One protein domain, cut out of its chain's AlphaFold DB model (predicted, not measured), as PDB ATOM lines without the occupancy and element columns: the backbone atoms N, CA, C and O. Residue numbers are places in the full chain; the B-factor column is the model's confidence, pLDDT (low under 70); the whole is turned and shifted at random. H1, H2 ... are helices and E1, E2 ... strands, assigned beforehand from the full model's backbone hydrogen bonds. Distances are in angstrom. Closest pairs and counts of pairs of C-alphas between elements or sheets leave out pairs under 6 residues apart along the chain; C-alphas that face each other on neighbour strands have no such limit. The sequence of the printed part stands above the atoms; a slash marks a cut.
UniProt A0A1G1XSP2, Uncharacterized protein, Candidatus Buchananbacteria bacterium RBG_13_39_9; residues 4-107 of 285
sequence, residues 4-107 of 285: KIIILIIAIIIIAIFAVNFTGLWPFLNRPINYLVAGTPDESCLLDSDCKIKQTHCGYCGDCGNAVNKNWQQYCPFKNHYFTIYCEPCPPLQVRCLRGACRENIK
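This is residues 4 to 107 of the 285 residues of an uncharacterized protein of Candidatus Buchananbacteria bacterium RBG_13_39_9 (UniProt A0A1G1XSP2). One helix, H1, sticks out with residues 4 to 20 from a thin body of loops with H2, where hairpins E1-E2 and E3-E4 pack together at the far end. The 104 printed residues run H1, H2, E1, E2, E3, E4; the class is mixed, under half in named elements. It is loose, radius of gyration of the C-alphas 18.7 A, spanning 64 by 29 by 13 A.

Find C-alpha 4 at (249.817, 160.260, 88.591); H1 runs 27.4 A to residue 22. Then find H2, residues 27 to 38, 16.1 A; E1, 51 to 54, 9.4 A; E2, 66 to 69, 9.7 A; E3, 93 to 98, 14.9 A; and E4, 101 to 106, 15.2 A, ending at (209.666, 200.252, 115.365).

Antiparallel hairpin E1 and E2 has N 52 and O 68 within hydrogen-bond range, 2.8 A; antiparallel hairpin E3 and E4 has N 98 and O 101, 2.8 A. The closest C-alphas of E2 and E4, Ala 67 and Cys 102, are 5.3 A apart. H2 is apart from E2, E3 and E4; H1 is apart from H2 and the four strands. Every O i to N i+4 pair is within range in H1, 6 of 8 in H2.

C-alphas 4 and 107, the farthest apart, are 65.6 A apart, without a cut. Links H2 to E1, E1 to E2 and E2 to E3 are long. The model's pLDDT is under 70 at residues 21 to 25, 79 to 85 and 106 to 107.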
ATOM      1  N   LYS A   4     251.216 160.698  88.703       92.88
ATOM      2  CA  LYS A   4     249.817 160.260  88.591       92.88
ATOM      3  C   LYS A   4     249.062 160.238  89.927       92.88
ATOM      4  O   LYS A   4     247.857 160.462  89.944       92.88
ATOM      5  N   ILE A   5     249.750 159.986  91.041       93.12
ATOM      6  CA  ILE A   5     249.144 159.951  92.382       93.12
ATOM      7  C   ILE A   5     248.789 161.372  92.838       93.12
ATOM      8  O   ILE A   5     247.731 161.575  93.425       93.12
ATOM      9  N   ILE A   6     249.624 162.363  92.512       94.31
ATOM     10  CA  ILE A   6     249.385 163.766  92.881       94.31
ATOM     11  C   ILE A   6     248.139 164.307  92.166       94.31
ATOM     12  O   ILE A   6     247.272 164.895  92.810       94.31
ATOM     13  N   ILE A   7     247.998 164.044  90.863       94.69
ATOM     14  CA  ILE A   7     246.828 164.485  90.080       94.69
ATOM     15  C   ILE A   7     245.533 163.858  90.619       94.69
ATOM     16  O   ILE A   7     244.522 164.548  90.751       94.69
ATOM     17  N   LEU A   8     245.566 162.570  90.983       95.81
ATOM     18  CA  LEU A   8     244.402 161.874  91.532       95.81
ATOM     19  C   LEU A   8     243.963 162.466  92.882       95.81
ATOM     20  O   LEU A   8     242.770 162.659  93.108       95.81
ATOM     21  N   ILE A   9     244.917 162.812  93.754       95.25
ATOM     22  CA  ILE A   9     244.634 163.453  95.047       95.25
ATOM     23  C   ILE A   9     243.994 164.830  94.840       95.25
ATOM     24  O   ILE A   9     242.988 165.132  95.480       95.25
ATOM     25  N   ILE A  10     244.515 165.645  93.917       95.56
ATOM     26  CA  ILE A  10     243.947 166.970  93.611       95.56
ATOM     27  C   ILE A  10     242.508 166.841  93.092       95.56
ATOM     28  O   ILE A  10     241.625 167.559  93.561       95.56
ATOM     29  N   ALA A  11     242.240 165.901  92.183       96.00
ATOM     30  CA  ALA A  11     240.893 165.676  91.656       96.00
ATOM     31  C   ALA A  11     239.897 165.249  92.752       96.00
ATOM     32  O   ALA A  11     238.776 165.755  92.791       96.00
ATOM     33  N   ILE A  12     240.309 164.373  93.675       95.81
ATOM     34  CA  ILE A  12     239.474 163.941  94.808       95.81
ATOM     35  C   ILE A  12     239.186 165.110  95.755       95.81
ATOM     36  O   ILE A  12     238.047 165.259  96.189       95.81
ATOM     37  N   ILE A  13     240.175 165.964  96.038       94.62
ATOM     38  CA  ILE A  13     239.981 167.161  96.871       94.62
ATOM     39  C   ILE A  13     238.975 168.111  96.216       94.62
ATOM     40  O   ILE A  13     238.058 168.577  96.887       94.62
ATOM     41  N   ILE A  14     239.091 168.358  94.908       92.81
ATOM     42  CA  ILE A  14     238.146 169.211  94.174       92.81
ATOM     43  C   ILE A  14     236.732 168.621  94.236       92.81
ATOM     44  O   ILE A  14     235.795 169.325  94.606       92.81
ATOM     45  N   ILE A  15     236.566 167.327  93.946       91.62
ATOM     46  CA  ILE A  15     235.257 166.657  94.001       91.62
ATOM     47  C   ILE A  15     234.680 166.687  95.420       91.62
ATOM     48  O   ILE A  15     233.493 166.954  95.577       91.62
ATOM     49  N   ALA A  16     235.496 166.469  96.452       86.81
ATOM     50  CA  ALA A  16     235.064 166.559  97.842       86.81
ATOM     51  C   ALA A  16     234.620 167.985  98.203       86.81
ATOM     52  O   ALA A  16     233.564 168.153  98.802       86.81
ATOM     53  N   ILE A  17     235.351 169.020  97.773       83.69
ATOM     54  CA  ILE A  17     234.945 170.423  97.951       83.69
ATOM     55  C   ILE A  17     233.598 170.685  97.265       83.69
ATOM     56  O   ILE A  17     232.709 171.283  97.872       83.69
ATOM     57  N   PHE A  18     233.398 170.209  96.033       81.31
ATOM     58  CA  PHE A  18     232.112 170.339  95.338       81.31
ATOM     59  C   PHE A  18     230.989 169.553  96.034       81.31
ATOM     60  O   PHE A  18     229.889 170.077  96.190       81.31
ATOM     61  N   ALA A  19     231.253 168.340  96.519       80.00
ATOM     62  CA  ALA A  19     230.269 167.525  97.230       80.00
ATOM     63  C   ALA A  19     229.841 168.159  98.566       80.00
ATOM     64  O   ALA A  19     228.655 168.166  98.883       80.00
ATOM     65  N   VAL A  20     230.774 168.757  99.315       73.44
ATOM     66  CA  VAL A  20     230.474 169.484 100.564       73.44
ATOM     67  C   VAL A  20     229.717 170.797 100.278       73.44
ATOM     68  O   VAL A  20     228.910 171.232 101.097       73.44
ATOM     69  N   ASN A  21     229.908 171.412  99.104       65.81
ATOM     70  CA  ASN A  21     229.069 172.534  98.664       65.81
ATOM     71  C   ASN A  21     227.612 172.100  98.417       65.81
ATOM     72  O   ASN A  21     226.686 172.817  98.792       65.81
ATOM     73  N   PHE A  22     227.389 170.913  97.841       66.62
ATOM     74  CA  PHE A  22     226.037 170.393  97.592       66.62
ATOM     75  C   PHE A  22     225.270 170.020  98.867       66.62
ATOM     76  O   PHE A  22     224.042 170.075  98.867       66.62
ATOM     77  N   THR A  23     225.954 169.678  99.961       66.88
ATOM     78  CA  THR A  23     225.299 169.312 101.230       66.88
ATOM     79  C   THR A  23     224.837 170.513 102.062       66.88
ATOM     80  O   THR A  23     224.292 170.322 103.147       66.88
ATOM     81  N   GLY A  24     225.011 171.751 101.580       63.34
ATOM     82  CA  GLY A  24     224.528 172.951 102.274       63.34
ATOM     83  C   GLY A  24     225.363 173.350 103.496       63.34
ATOM     84  O   GLY A  24     224.914 174.148 104.310       63.34
ATOM     85  N   LEU A  25     226.589 172.829 103.618       67.44
ATOM     86  CA  LEU A  25     227.513 173.112 104.726       67.44
ATOM     87  C   LEU A  25     228.191 174.494 104.641       67.44
ATOM     88  O   LEU A  25     228.988 174.840 105.510       67.44
ATOM     89  N   TRP A  26     227.908 175.277 103.594       72.19
ATOM     90  CA  TRP A  26     228.584 176.548 103.306       72.19
ATOM     91  C   TRP A  26     227.640 177.771 103.325       72.19
ATOM     92  O   TRP A  26     227.737 178.632 102.449       72.19
ATOM     93  N   PRO A  27     226.738 177.934 104.316       71.38
ATOM     94  CA  PRO A  27     225.863 179.108 104.378       71.38
ATOM     95  C   PRO A  27     226.641 180.418 104.540       71.38
ATOM     96  O   PRO A  27     226.141 181.477 104.166       71.38
ATOM     97  N   PHE A  28     227.895 180.360 105.000       77.75
ATOM     98  CA  PHE A  28     228.782 181.521 105.026       77.75
ATOM     99  C   PHE A  28     229.037 182.115 103.626       77.75
ATOM    100  O   PHE A  28     229.259 183.320 103.525       77.75
ATOM    101  N   LEU A  29     228.960 181.315 102.549       81.62
ATOM    102  CA  LEU A  29     229.076 181.806 101.171       81.62
ATOM    103  C   LEU A  29     227.806 182.481 100.654       81.62
ATOM    104  O   LEU A  29     227.885 183.260  99.704       81.62
ATOM    105  N   ASN A  30     226.642 182.240 101.262       81.25
ATOM    106  CA  ASN A  30     225.418 182.890 100.804       81.25
ATOM    107  C   ASN A  30     225.515 184.414 100.924       81.25
ATOM    108  O   ASN A  30     225.011 185.117 100.060       81.25
ATOM    109  N   ARG A  31     226.180 184.945 101.959       82.19
ATOM    110  CA  ARG A  31     226.324 186.396 102.150       82.19
ATOM    111  C   ARG A  31     227.127 187.074 101.028       82.19
ATOM    112  O   ARG A  31     226.583 187.997 100.422       82.19
ATOM    113  N   PRO A  32     228.373 186.660 100.712       86.81
ATOM    114  CA  PRO A  32     229.118 187.265  99.612       86.81
ATOM    115  C   PRO A  32     228.442 187.036  98.257       86.81
ATOM    116  O   PRO A  32     228.441 187.947  97.438       86.81
ATOM    117  N   ILE A  33     227.818 185.875  98.019       87.06
ATOM    118  CA  ILE A  33     227.121 185.623  96.749       87.06
ATOM    119  C   ILE A  33     225.845 186.466  96.630       87.06
ATOM    120  O   ILE A  33     225.596 187.024  95.567       87.06
ATOM    121  N   ASN A  34     225.074 186.624  97.708       86.44
ATOM    122  CA  ASN A  34     223.923 187.527  97.732       86.44
ATOM    123  C   ASN A  34     224.363 188.959  97.415       86.44
ATOM    124  O   ASN A  34     223.775 189.599  96.558       86.44
ATOM    125  N   TYR A  35     225.451 189.432  98.027       88.88
ATOM    126  CA  TYR A  35     226.000 190.755  97.725       88.88
ATOM    127  C   TYR A  35     226.459 190.890  96.263       88.88
ATOM    128  O   TYR A  35     226.228 191.918  95.637       88.88
ATOM    129  N   LEU A  36     227.081 189.851  95.697       91.88
ATOM    130  CA  LEU A  36     227.541 189.844  94.304       91.88
ATOM    131  C   LEU A  36     226.390 189.830  93.288       91.88
ATOM    132  O   LEU A  36     226.513 190.452  92.236       91.88
ATOM    133  N   VAL A  37     225.299 189.110  93.571       91.94
ATOM    134  CA  VAL A  37     224.185 188.909  92.626       91.94
ATOM    135  C   VAL A  37     223.065 189.928  92.827       91.94
ATOM    136  O   VAL A  37     222.574 190.494  91.855       91.94
ATOM    137  N   ALA A  38     222.656 190.160  94.074       90.50
ATOM    138  CA  ALA A  38     221.567 191.067  94.435       90.50
ATOM    139  C   ALA A  38     222.043 192.489  94.783       90.50
ATOM    140  O   ALA A  38     221.217 193.393  94.910       90.50
ATOM    141  N   GLY A  39     223.353 192.701  94.943       92.25
ATOM    142  CA  GLY A  39     223.914 193.983  95.365       92.25
ATOM    143  C   GLY A  39     223.711 194.279  96.854       92.25
ATOM    144  O   GLY A  39     223.279 193.436  97.646       92.25
ATOM    145  N   THR A  40     224.030 195.515  97.245       93.38
ATOM    146  CA  THR A  40     223.627 196.065  98.547       93.38
ATOM    147  C   THR A  40     222.103 196.116  98.651       93.38
ATOM    148  O   THR A  40     221.450 196.355  97.632       93.38
ATOM    149  N   PRO A  41     221.524 195.956  99.856       94.56
ATOM    150  CA  PRO A  41     220.117 196.258 100.092       94.56
ATOM    151  C   PRO A  41     219.758 197.629  99.513       94.56
ATOM    152  O   PRO A  41     220.384 198.634  99.847       94.56
ATOM    153  N   ASP A  42     218.796 197.652  98.593       96.44
ATOM    154  CA  ASP A  42     218.297 198.904  98.035       96.44
ATOM    155  C   ASP A  42     217.356 199.528  99.057       96.44
ATOM    156  O   ASP A  42     216.259 199.029  99.283       96.44
ATOM    157  N   GLU A  43     217.804 200.591  99.710       96.88
ATOM    158  CA  GLU A  43     216.989 201.330 100.666       96.88
ATOM    159  C   GLU A  43     216.165 202.425  99.983       96.88
ATOM    160  O   GLU A  43     215.416 203.102 100.666       96.88
ATOM    161  N   SER A  44     216.269 202.652  98.674       97.50
ATOM    162  CA  SER A  44     215.589 203.782  98.033       97.50
ATOM    163  C   SER A  44     214.064 203.618  98.002       97.50
ATOM    164  O   SER A  44     213.539 202.514  97.850       97.50
ATOM    165  N   CYS A  45     213.326 204.720  98.128       97.81
ATOM    166  CA  CYS A  45     211.864 204.722  98.039       97.81
ATOM    167  C   CYS A  45     211.315 206.088  97.611       97.81
ATOM    168  O   CYS A  45     211.957 207.120  97.823       97.81
ATOM    169  N   LEU A  46     210.110 206.095  97.033       97.12
ATOM    170  CA  LEU A  46     209.338 207.315  96.764       97.12
ATOM    171  C   LEU A  46     208.105 207.407  97.668       97.12
ATOM    172  O   LEU A  46     207.730 208.497  98.092       97.12
ATOM    173  N   LEU A  47     207.485 206.265  97.968       96.31
ATOM    174  CA  LEU A  47     206.300 206.136  98.812       96.31
ATOM    175  C   LEU A  47     206.517 205.050  99.874       96.31
ATOM    176  O   LEU A  47     207.297 204.122  99.675       96.31
ATOM    177  N   ASP A  48     205.758 205.097 100.971       93.94
ATOM    178  CA  ASP A  48     205.784 204.054 102.014       93.94
ATOM    179  C   ASP A  48     205.496 202.652 101.454       93.94
ATOM    180  O   ASP A  48     206.067 201.660 101.902       93.94
ATOM    181  N   SER A  49     204.660 202.567 100.414       95.50
ATOM    182  CA  SER A  49     204.328 201.317  99.725       95.50
ATOM    183  C   SER A  49     205.478 200.737  98.896       95.50
ATOM    184  O   SER A  49     205.358 199.621  98.384       95.50
ATOM    185  N   ASP A  50     206.581 201.469  98.729       97.38
ATOM    186  CA  ASP A  50     207.815 200.963  98.132       97.38
ATOM    187  C   ASP A  50     208.677 200.216  99.142       97.38
ATOM    188  O   ASP A  50     209.576 199.507  98.713       97.38
ATOM    189  N   CYS A  51     208.405 200.301 100.444       96.69
ATOM    190  CA  CYS A  51     209.214 199.649 101.468       96.69
ATOM    191  C   CYS A  51     208.613 198.312 101.922       96.69
ATOM    192  O   CYS A  51     207.403 198.169 102.096       96.69
ATOM    193  N   LYS A  52     209.474 197.315 102.140       95.81
ATOM    194  CA  LYS A  52     209.144 196.024 102.763       95.81
ATOM    195  C   LYS A  52     210.283 195.571 103.670       95.81
ATOM    196  O   LYS A  52     211.445 195.819 103.370       95.81
ATOM    197  N   ILE A  53     209.950 194.847 104.735       93.50
ATOM    198  CA  ILE A  53     210.944 194.075 105.485       93.50
ATOM    199  C   ILE A  53     211.303 192.841 104.660       93.50
ATOM    200  O   ILE A  53     210.421 192.057 104.291       93.50
ATOM    201  N   LYS A  54     212.589 192.669 104.351       92.38
ATOM    202  CA  LYS A  54     213.116 191.446 103.733       92.38
ATOM    203  C   LYS A  54     214.368 190.999 104.464       92.38
ATOM    204  O   LYS A  54     215.180 191.826 104.867       92.38
ATOM    205  N   GLN A  55     214.539 189.687 104.590       89.12
ATOM    206  CA  GLN A  55     215.784 189.119 105.095       89.12
ATOM    207  C   GLN A  55     216.942 189.549 104.197       89.12
ATOM    208  O   GLN A  55     216.851 189.487 102.970       89.12
ATOM    209  N   THR A  56     218.026 190.012 104.812       87.31
ATOM    210  CA  THR A  56     219.235 190.407 104.071       87.31
ATOM    211  C   THR A  56     220.318 189.343 104.160       87.31
ATOM    212  O   THR A  56     221.187 189.262 103.287       87.31
ATOM    213  N   HIS A  57     220.215 188.458 105.149       86.62
ATOM    214  CA  HIS A  57     221.081 187.310 105.339       86.62
ATOM    215  C   HIS A  57     220.332 186.024 105.006       86.62
ATOM    216  O   HIS A  57     219.187 185.812 105.397       86.62
ATOM    217  N   CYS A  58     220.976 185.149 104.240       84.50
ATOM    218  CA  CYS A  58     220.397 183.855 103.917       84.50
ATOM    219  C   CYS A  58     220.623 182.902 105.091       84.50
ATOM    220  O   CYS A  58     221.765 182.544 105.381       84.50
ATOM    221  N   GLY A  59     219.538 182.444 105.717       70.75
ATOM    222  CA  GLY A  59     219.596 181.254 106.558       70.75
ATOM    223  C   GLY A  59     220.082 181.452 107.997       70.75
ATOM    224  O   GLY A  59     220.483 180.486 108.642       70.75
ATOM    225  N   TYR A  60     220.037 182.676 108.515       72.50
ATOM    226  CA  TYR A  60     220.311 182.944 109.923       72.50
ATOM    227  C   TYR A  60     218.988 183.173 110.666       72.50
ATOM    228  O   TYR A  60     218.281 184.138 110.379       72.50
ATOM    229  N   CYS A  61     218.631 182.284 111.603       74.81
ATOM    230  CA  CYS A  61     217.539 182.572 112.537       74.81
ATOM    231  C   CYS A  61     217.926 183.810 113.363       74.81
ATOM    232  O   CYS A  61     219.016 183.845 113.928       74.81
ATOM    233  N   GLY A  62     217.044 184.809 113.428       76.56
ATOM    234  CA  GLY A  62     217.281 186.068 114.145       76.56
ATOM    235  C   GLY A  62     217.591 187.273 113.252       76.56
ATOM    236  O   GLY A  62     217.639 188.388 113.760       76.56
ATOM    237  N   ASP A  63     217.749 187.095 111.933       84.19
ATOM    238  CA  ASP A  63     217.646 188.229 111.006       84.19
ATOM    239  C   ASP A  63     216.160 188.544 110.789       84.19
ATOM    240  O   ASP A  63     215.471 187.867 110.016       84.19
ATOM    241  N   CYS A  64     215.665 189.567 111.488       86.75
ATOM    242  CA  CYS A  64     214.305 190.072 111.304       86.75
ATOM    243  C   CYS A  64     214.091 190.811 109.983       86.75
ATOM    244  O   CYS A  64     212.975 191.238 109.694       86.75
ATOM    245  N   GLY A  65     215.124 190.856 109.143       90.06
ATOM    246  CA  GLY A  65     215.151 191.578 107.894       90.06
ATOM    247  C   GLY A  65     215.509 193.036 108.103       90.06
ATOM    248  O   GLY A  65     215.506 193.533 109.219       90.06
ATOM    249  N   ASN A  66     215.824 193.697 106.994       93.69
ATOM    250  CA  ASN A  66     215.990 195.142 106.946       93.69
ATOM    251  C   ASN A  66     214.852 195.758 106.130       93.69
ATOM    252  O   ASN A  66     214.279 195.112 105.238       93.69
ATOM    253  N   ALA A  67     214.552 197.027 106.400       95.62
ATOM    254  CA  ALA A  67     213.685 197.837 105.554       95.62
ATOM    255  C   ALA A  67     214.353 198.101 104.194       95.62
ATOM    256  O   ALA A  67     215.334 198.832 104.103       95.62
ATOM    257  N   VAL A  68     213.798 197.530 103.129       96.81
ATOM    258  CA  VAL A  68     214.330 197.646 101.765       96.81
ATOM    259  C   VAL A  68     213.226 197.972 100.769       96.81
ATOM    260  O   VAL A  68     212.037 197.781 101.040       96.81
ATOM    261  N   ASN A  69     213.619 198.406  99.579       97.50
ATOM    262  CA  ASN A  69     212.735 198.563  98.445       97.50
ATOM    263  C   ASN A  69     212.055 197.220  98.121       97.50
ATOM    264  O   ASN A  69     212.679 196.155  98.061       97.50
ATOM    265  N   LYS A  70     210.751 197.251  97.860       96.88
ATOM    266  CA  LYS A  70     209.922 196.085  97.544       96.88
ATOM    267  C   LYS A  70     210.423 195.320  96.322       96.88
ATOM    268  O   LYS A  70     210.128 194.126  96.222       96.88
ATOM    269  N   ASN A  71     211.166 195.972  95.430       96.94
ATOM    270  CA  ASN A  71     211.739 195.381  94.226       96.94
ATOM    271  C   ASN A  71     213.091 194.703  94.484       96.94
ATOM    272  O   ASN A  71     213.472 193.838  93.699       96.94
ATOM    273  N   TRP A  72     213.786 195.014  95.584       96.19
ATOM    274  CA  TRP A  72     215.035 194.341  95.944       96.19
ATOM    275  C   TRP A  72     214.771 192.867  96.241       96.19
ATOM    276  O   TRP A  72     213.922 192.549  97.074       96.19
ATOM    277  N   GLN A  73     215.453 191.948  95.572       94.44
ATOM    278  CA  GLN A  73     215.275 190.516  95.799       94.44
ATOM    279  C   GLN A  73     216.560 189.908  96.330       94.44
ATOM    280  O   GLN A  73     217.613 190.034  95.718       94.44
ATOM    281  N   GLN A  74     216.443 189.207  97.451       91.81
ATOM    282  CA  GLN A  74     217.529 188.414  97.993       91.81
ATOM    283  C   GLN A  74     217.822 187.222  97.071       91.81
ATOM    284  O   GLN A  74     216.903 186.552  96.593       91.81
ATOM    285  N   TYR A  75     219.102 186.921  96.871       91.38
ATOM    286  CA  TYR A  75     219.574 185.749  96.151       91.38
ATOM    287  C   TYR A  75     220.280 184.778  97.107       91.38
ATOM    288  O   TYR A  75     221.408 185.009  97.541       91.38
ATOM    289  N   CYS A  76     219.609 183.666  97.416       87.44
ATOM    290  CA  CYS A  76     220.126 182.598  98.274       87.44
ATOM    291  C   CYS A  76     220.278 181.301  97.467       87.44
ATOM    292  O   CYS A  76     219.337 180.504  97.411       87.44
ATOM    293  N   PRO A  77     221.431 181.073  96.815       84.94
ATOM    294  CA  PRO A  77     221.629 179.905  95.957       84.94
ATOM    295  C   PRO A  77     221.666 178.597  96.752       84.94
ATOM    296  O   PRO A  77     221.208 177.564  96.262       84.94
ATOM    297  N   PHE A  78     222.170 178.630  97.988       81.81
ATOM    298  CA  PHE A  78     222.211 177.461  98.855       81.81
ATOM    299  C   PHE A  78     221.008 177.491  99.793       81.81
ATOM    300  O   PHE A  78     220.944 178.296 100.727       81.81
ATOM    301  N   LYS A  79     220.039 176.606  99.532       69.00
ATOM    302  CA  LYS A  79     218.915 176.380 100.443       69.00
ATOM    303  C   LYS A  79     219.457 175.846 101.763       69.00
ATOM    304  O   LYS A  79     220.141 174.826 101.793       69.00
ATOM    305  N   ASN A  80     219.113 176.519 102.853       63.88
ATOM    306  CA  ASN A  80     219.420 176.034 104.185       63.88
ATOM    307  C   ASN A  80     218.573 174.790 104.474       63.88
ATOM    308  O   ASN A  80     217.404 174.892 104.829       63.88
ATOM    309  N   HIS A  81     219.173 173.606 104.352       61.16
ATOM    310  CA  HIS A  81     218.605 172.349 104.847       61.16
ATOM    311  C   HIS A  81     218.776 172.206 106.369       61.16
ATOM    312  O   HIS A  81     218.983 171.106 106.878       61.16
ATOM    313  N   TYR A  82     218.709 173.309 107.121       58.12
ATOM    314  CA  TYR A  82     218.767 173.219 108.574       58.12
ATOM    315  C   TYR A  82     217.484 172.561 109.076       58.12
ATOM    316  O   TYR A  82     216.385 173.099 108.955       58.12
ATOM    317  N   PHE A  83     217.667 171.356 109.610       56.91
ATOM    318  CA  PHE A  83     216.716 170.621 110.425       56.91
ATOM    319  C   PHE A  83     216.116 171.550 111.487       56.91
ATOM    320  O   PHE A  83     216.827 171.961 112.394       56.91
ATOM    321  N   THR A  84     214.826 171.878 111.354       57.44
ATOM    322  CA  THR A  84     213.904 172.254 112.448       57.44
ATOM    323  C   THR A  84     214.512 173.057 113.608       57.44
ATOM    324  O   THR A  84     214.341 172.694 114.770       57.44
ATOM    325  N   ILE A  85     215.218 174.151 113.329       68.50
ATOM    326  CA  ILE A  85     215.499 175.152 114.360       68.50
ATOM    327  C   ILE A  85     214.293 176.085 114.355       68.50
ATOM    328  O   ILE A  85     214.029 176.757 113.359       68.50
ATOM    329  N   TYR A  86     213.520 176.070 115.439       75.19
ATOM    330  CA  TYR A  86     212.437 177.025 115.644       75.19
ATOM    331  C   TYR A  86     213.063 178.417 115.778       75.19
ATOM    332  O   TYR A  86     213.656 178.727 116.808       75.19
ATOM    333  N   CYS A  87     213.001 179.232 114.723       75.25
ATOM    334  CA  CYS A  87     213.397 180.631 114.836       75.25
ATOM    335  C   CYS A  87     212.357 181.370 115.694       75.25
ATOM    336  O   CYS A  87     211.153 181.158 115.526       75.25
ATOM    337  N   GLU A  88     212.816 182.246 116.587       82.06
ATOM    338  CA  GLU A  88     211.931 183.138 117.336       82.06
ATOM    339  C   GLU A  88     211.184 184.067 116.357       82.06
ATOM    340  O   GLU A  88     211.798 184.571 115.407       82.06
ATOM    341  N   PRO A  89     209.860 184.256 116.508       76.94
ATOM    342  CA  PRO A  89     209.109 185.156 115.649       76.94
ATOM    343  C   PRO A  89     209.576 186.597 115.869       76.94
ATOM    344  O   PRO A  89     209.658 187.073 116.997       76.94
ATOM    345  N   CYS A  90     209.859 187.305 114.781       79.31
ATOM    346  CA  CYS A  90     210.244 188.708 114.855       79.31
ATOM    347  C   CYS A  90     209.079 189.594 115.315       79.31
ATOM    348  O   CYS A  90     207.927 189.316 114.961       79.31
ATOM    349  N   PRO A  91     209.360 190.678 116.064       81.25
ATOM    350  CA  PRO A  91     208.333 191.645 116.422       81.25
ATOM    351  C   PRO A  91     207.721 192.259 115.152       81.25
ATOM    352  O   PRO A  91     208.378 192.311 114.106       81.25
ATOM    353  N   PRO A  92     206.467 192.737 115.206       78.75
ATOM    354  CA  PRO A  92     205.837 193.399 114.072       78.75
ATOM    355  C   PRO A  92     206.564 194.717 113.755       78.75
ATOM    356  O   PRO A  92     206.303 195.754 114.363       78.75
ATOM    357  N   LEU A  93     207.485 194.679 112.791       86.94
ATOM    358  CA  LEU A  93     208.188 195.854 112.282       86.94
ATOM    359  C   LEU A  93     207.333 196.544 111.214       86.94
ATOM    360  O   LEU A  93     206.869 195.905 110.265       86.94
ATOM    361  N   GLN A  94     207.125 197.854 111.353       88.69
ATOM    362  CA  GLN A  94     206.559 198.675 110.287       88.69
ATOM    363  C   GLN A  94     207.690 199.341 109.507       88.69
ATOM    364  O   GLN A  94     208.729 199.695 110.059       88.69
ATOM    365  N   VAL A  95     207.490 199.531 108.208       92.75
ATOM    366  CA  VAL A  95     208.452 200.228 107.347       92.75
ATOM    367  C   VAL A  95     207.777 201.388 106.661       92.75
ATOM    368  O   VAL A  95     206.624 201.279 106.241       92.75
ATOM    369  N   ARG A  96     208.494 202.505 106.571       93.56
ATOM    370  CA  ARG A  96     208.045 203.714 105.879       93.56
ATOM    371  C   ARG A  96     209.198 204.331 105.103       93.56
ATOM    372  O   ARG A  96     210.370 204.077 105.399       93.56
ATOM    373  N   CYS A  97     208.849 205.138 104.115       94.88
ATOM    374  CA  CYS A  97     209.789 205.894 103.318       94.88
ATOM    375  C   CYS A  97     210.095 207.224 104.010       94.88
ATOM    376  O   CYS A  97     209.288 208.151 104.008       94.88
ATOM    377  N   LEU A  98     211.279 207.336 104.609       92.44
ATOM    378  CA  LEU A  98     211.720 208.543 105.301       92.44
ATOM    379  C   LEU A  98     212.893 209.160 104.549       92.44
ATOM    380  O   LEU A  98     213.980 208.591 104.487       92.44
ATOM    381  N   ARG A  99     212.677 210.361 103.996       94.62
ATOM    382  CA  ARG A  99     213.699 211.129 103.259       94.62
ATOM    383  C   ARG A  99     214.312 210.341 102.087       94.62
ATOM    384  O   ARG A  99     215.517 210.392 101.867       94.62
ATOM    385  N   GLY A 100     213.471 209.608 101.354       95.56
ATOM    386  CA  GLY A 100     213.885 208.806 100.198       95.56
ATOM    387  C   GLY A 100     214.570 207.482 100.547       95.56
ATOM    388  O   GLY A 100     215.079 206.825  99.640       95.56
ATOM    389  N   ALA A 101     214.583 207.090 101.827       96.88
ATOM    390  CA  ALA A 101     215.123 205.816 102.279       96.88
ATOM    391  C   ALA A 101     214.110 205.017 103.120       96.88
ATOM    392  O   ALA A 101     213.422 205.566 103.984       96.88
ATOM    393  N   CYS A 102     214.039 203.709 102.898       96.12
ATOM    394  CA  CYS A 102     213.280 202.776 103.704       96.12
ATOM    395  C   CYS A 102     213.922 202.683 105.082       96.12
ATOM    396  O   CYS A 102     215.118 202.425 105.239       96.12
ATOM    397  N   ARG A 103     213.113 202.947 106.101       95.06
ATOM    398  CA  ARG A 103     213.527 202.885 107.496       95.06
ATOM    399  C   ARG A 103     212.542 202.033 108.263       95.06
ATOM    400  O   ARG A 103     211.332 202.076 108.021       95.06
ATOM    401  N   GLU A 104     213.087 201.261 109.188       90.62
ATOM    402  CA  GLU A 104     212.291 200.584 110.192       90.62
ATOM    403  C   GLU A 104     211.720 201.648 111.112       90.62
ATOM    404  O   GLU A 104     212.444 202.420 111.738       90.62
ATOM    405  N   ASN A 105     210.401 201.709 111.152       78.12
ATOM    406  CA  ASN A 105     209.711 202.365 112.230       78.12
ATOM    407  C   ASN A 105     209.325 201.235 113.174       78.12
ATOM    408  O   ASN A 105     208.384 200.479 112.908       78.12
ATOM    409  N   ILE A 106     210.115 201.060 114.236       68.50
ATOM    410  CA  ILE A 106     209.666 200.252 115.365       68.50
ATOM    411  C   ILE A 106     208.350 200.903 115.756       68.50
ATOM    412  O   ILE A 106     208.361 202.060 116.168       68.50
ATOM    413  N   LYS A 107     207.229 200.207 115.530       65.38
ATOM    414  CA  LYS A 107     205.915 200.690 115.932       65.38
ATOM    415  C   LYS A 107     206.022 200.855 117.439       65.38
ATOM    416  O   LYS A 107     205.988 199.859 118.158       65.38
TER     417      LYS A 107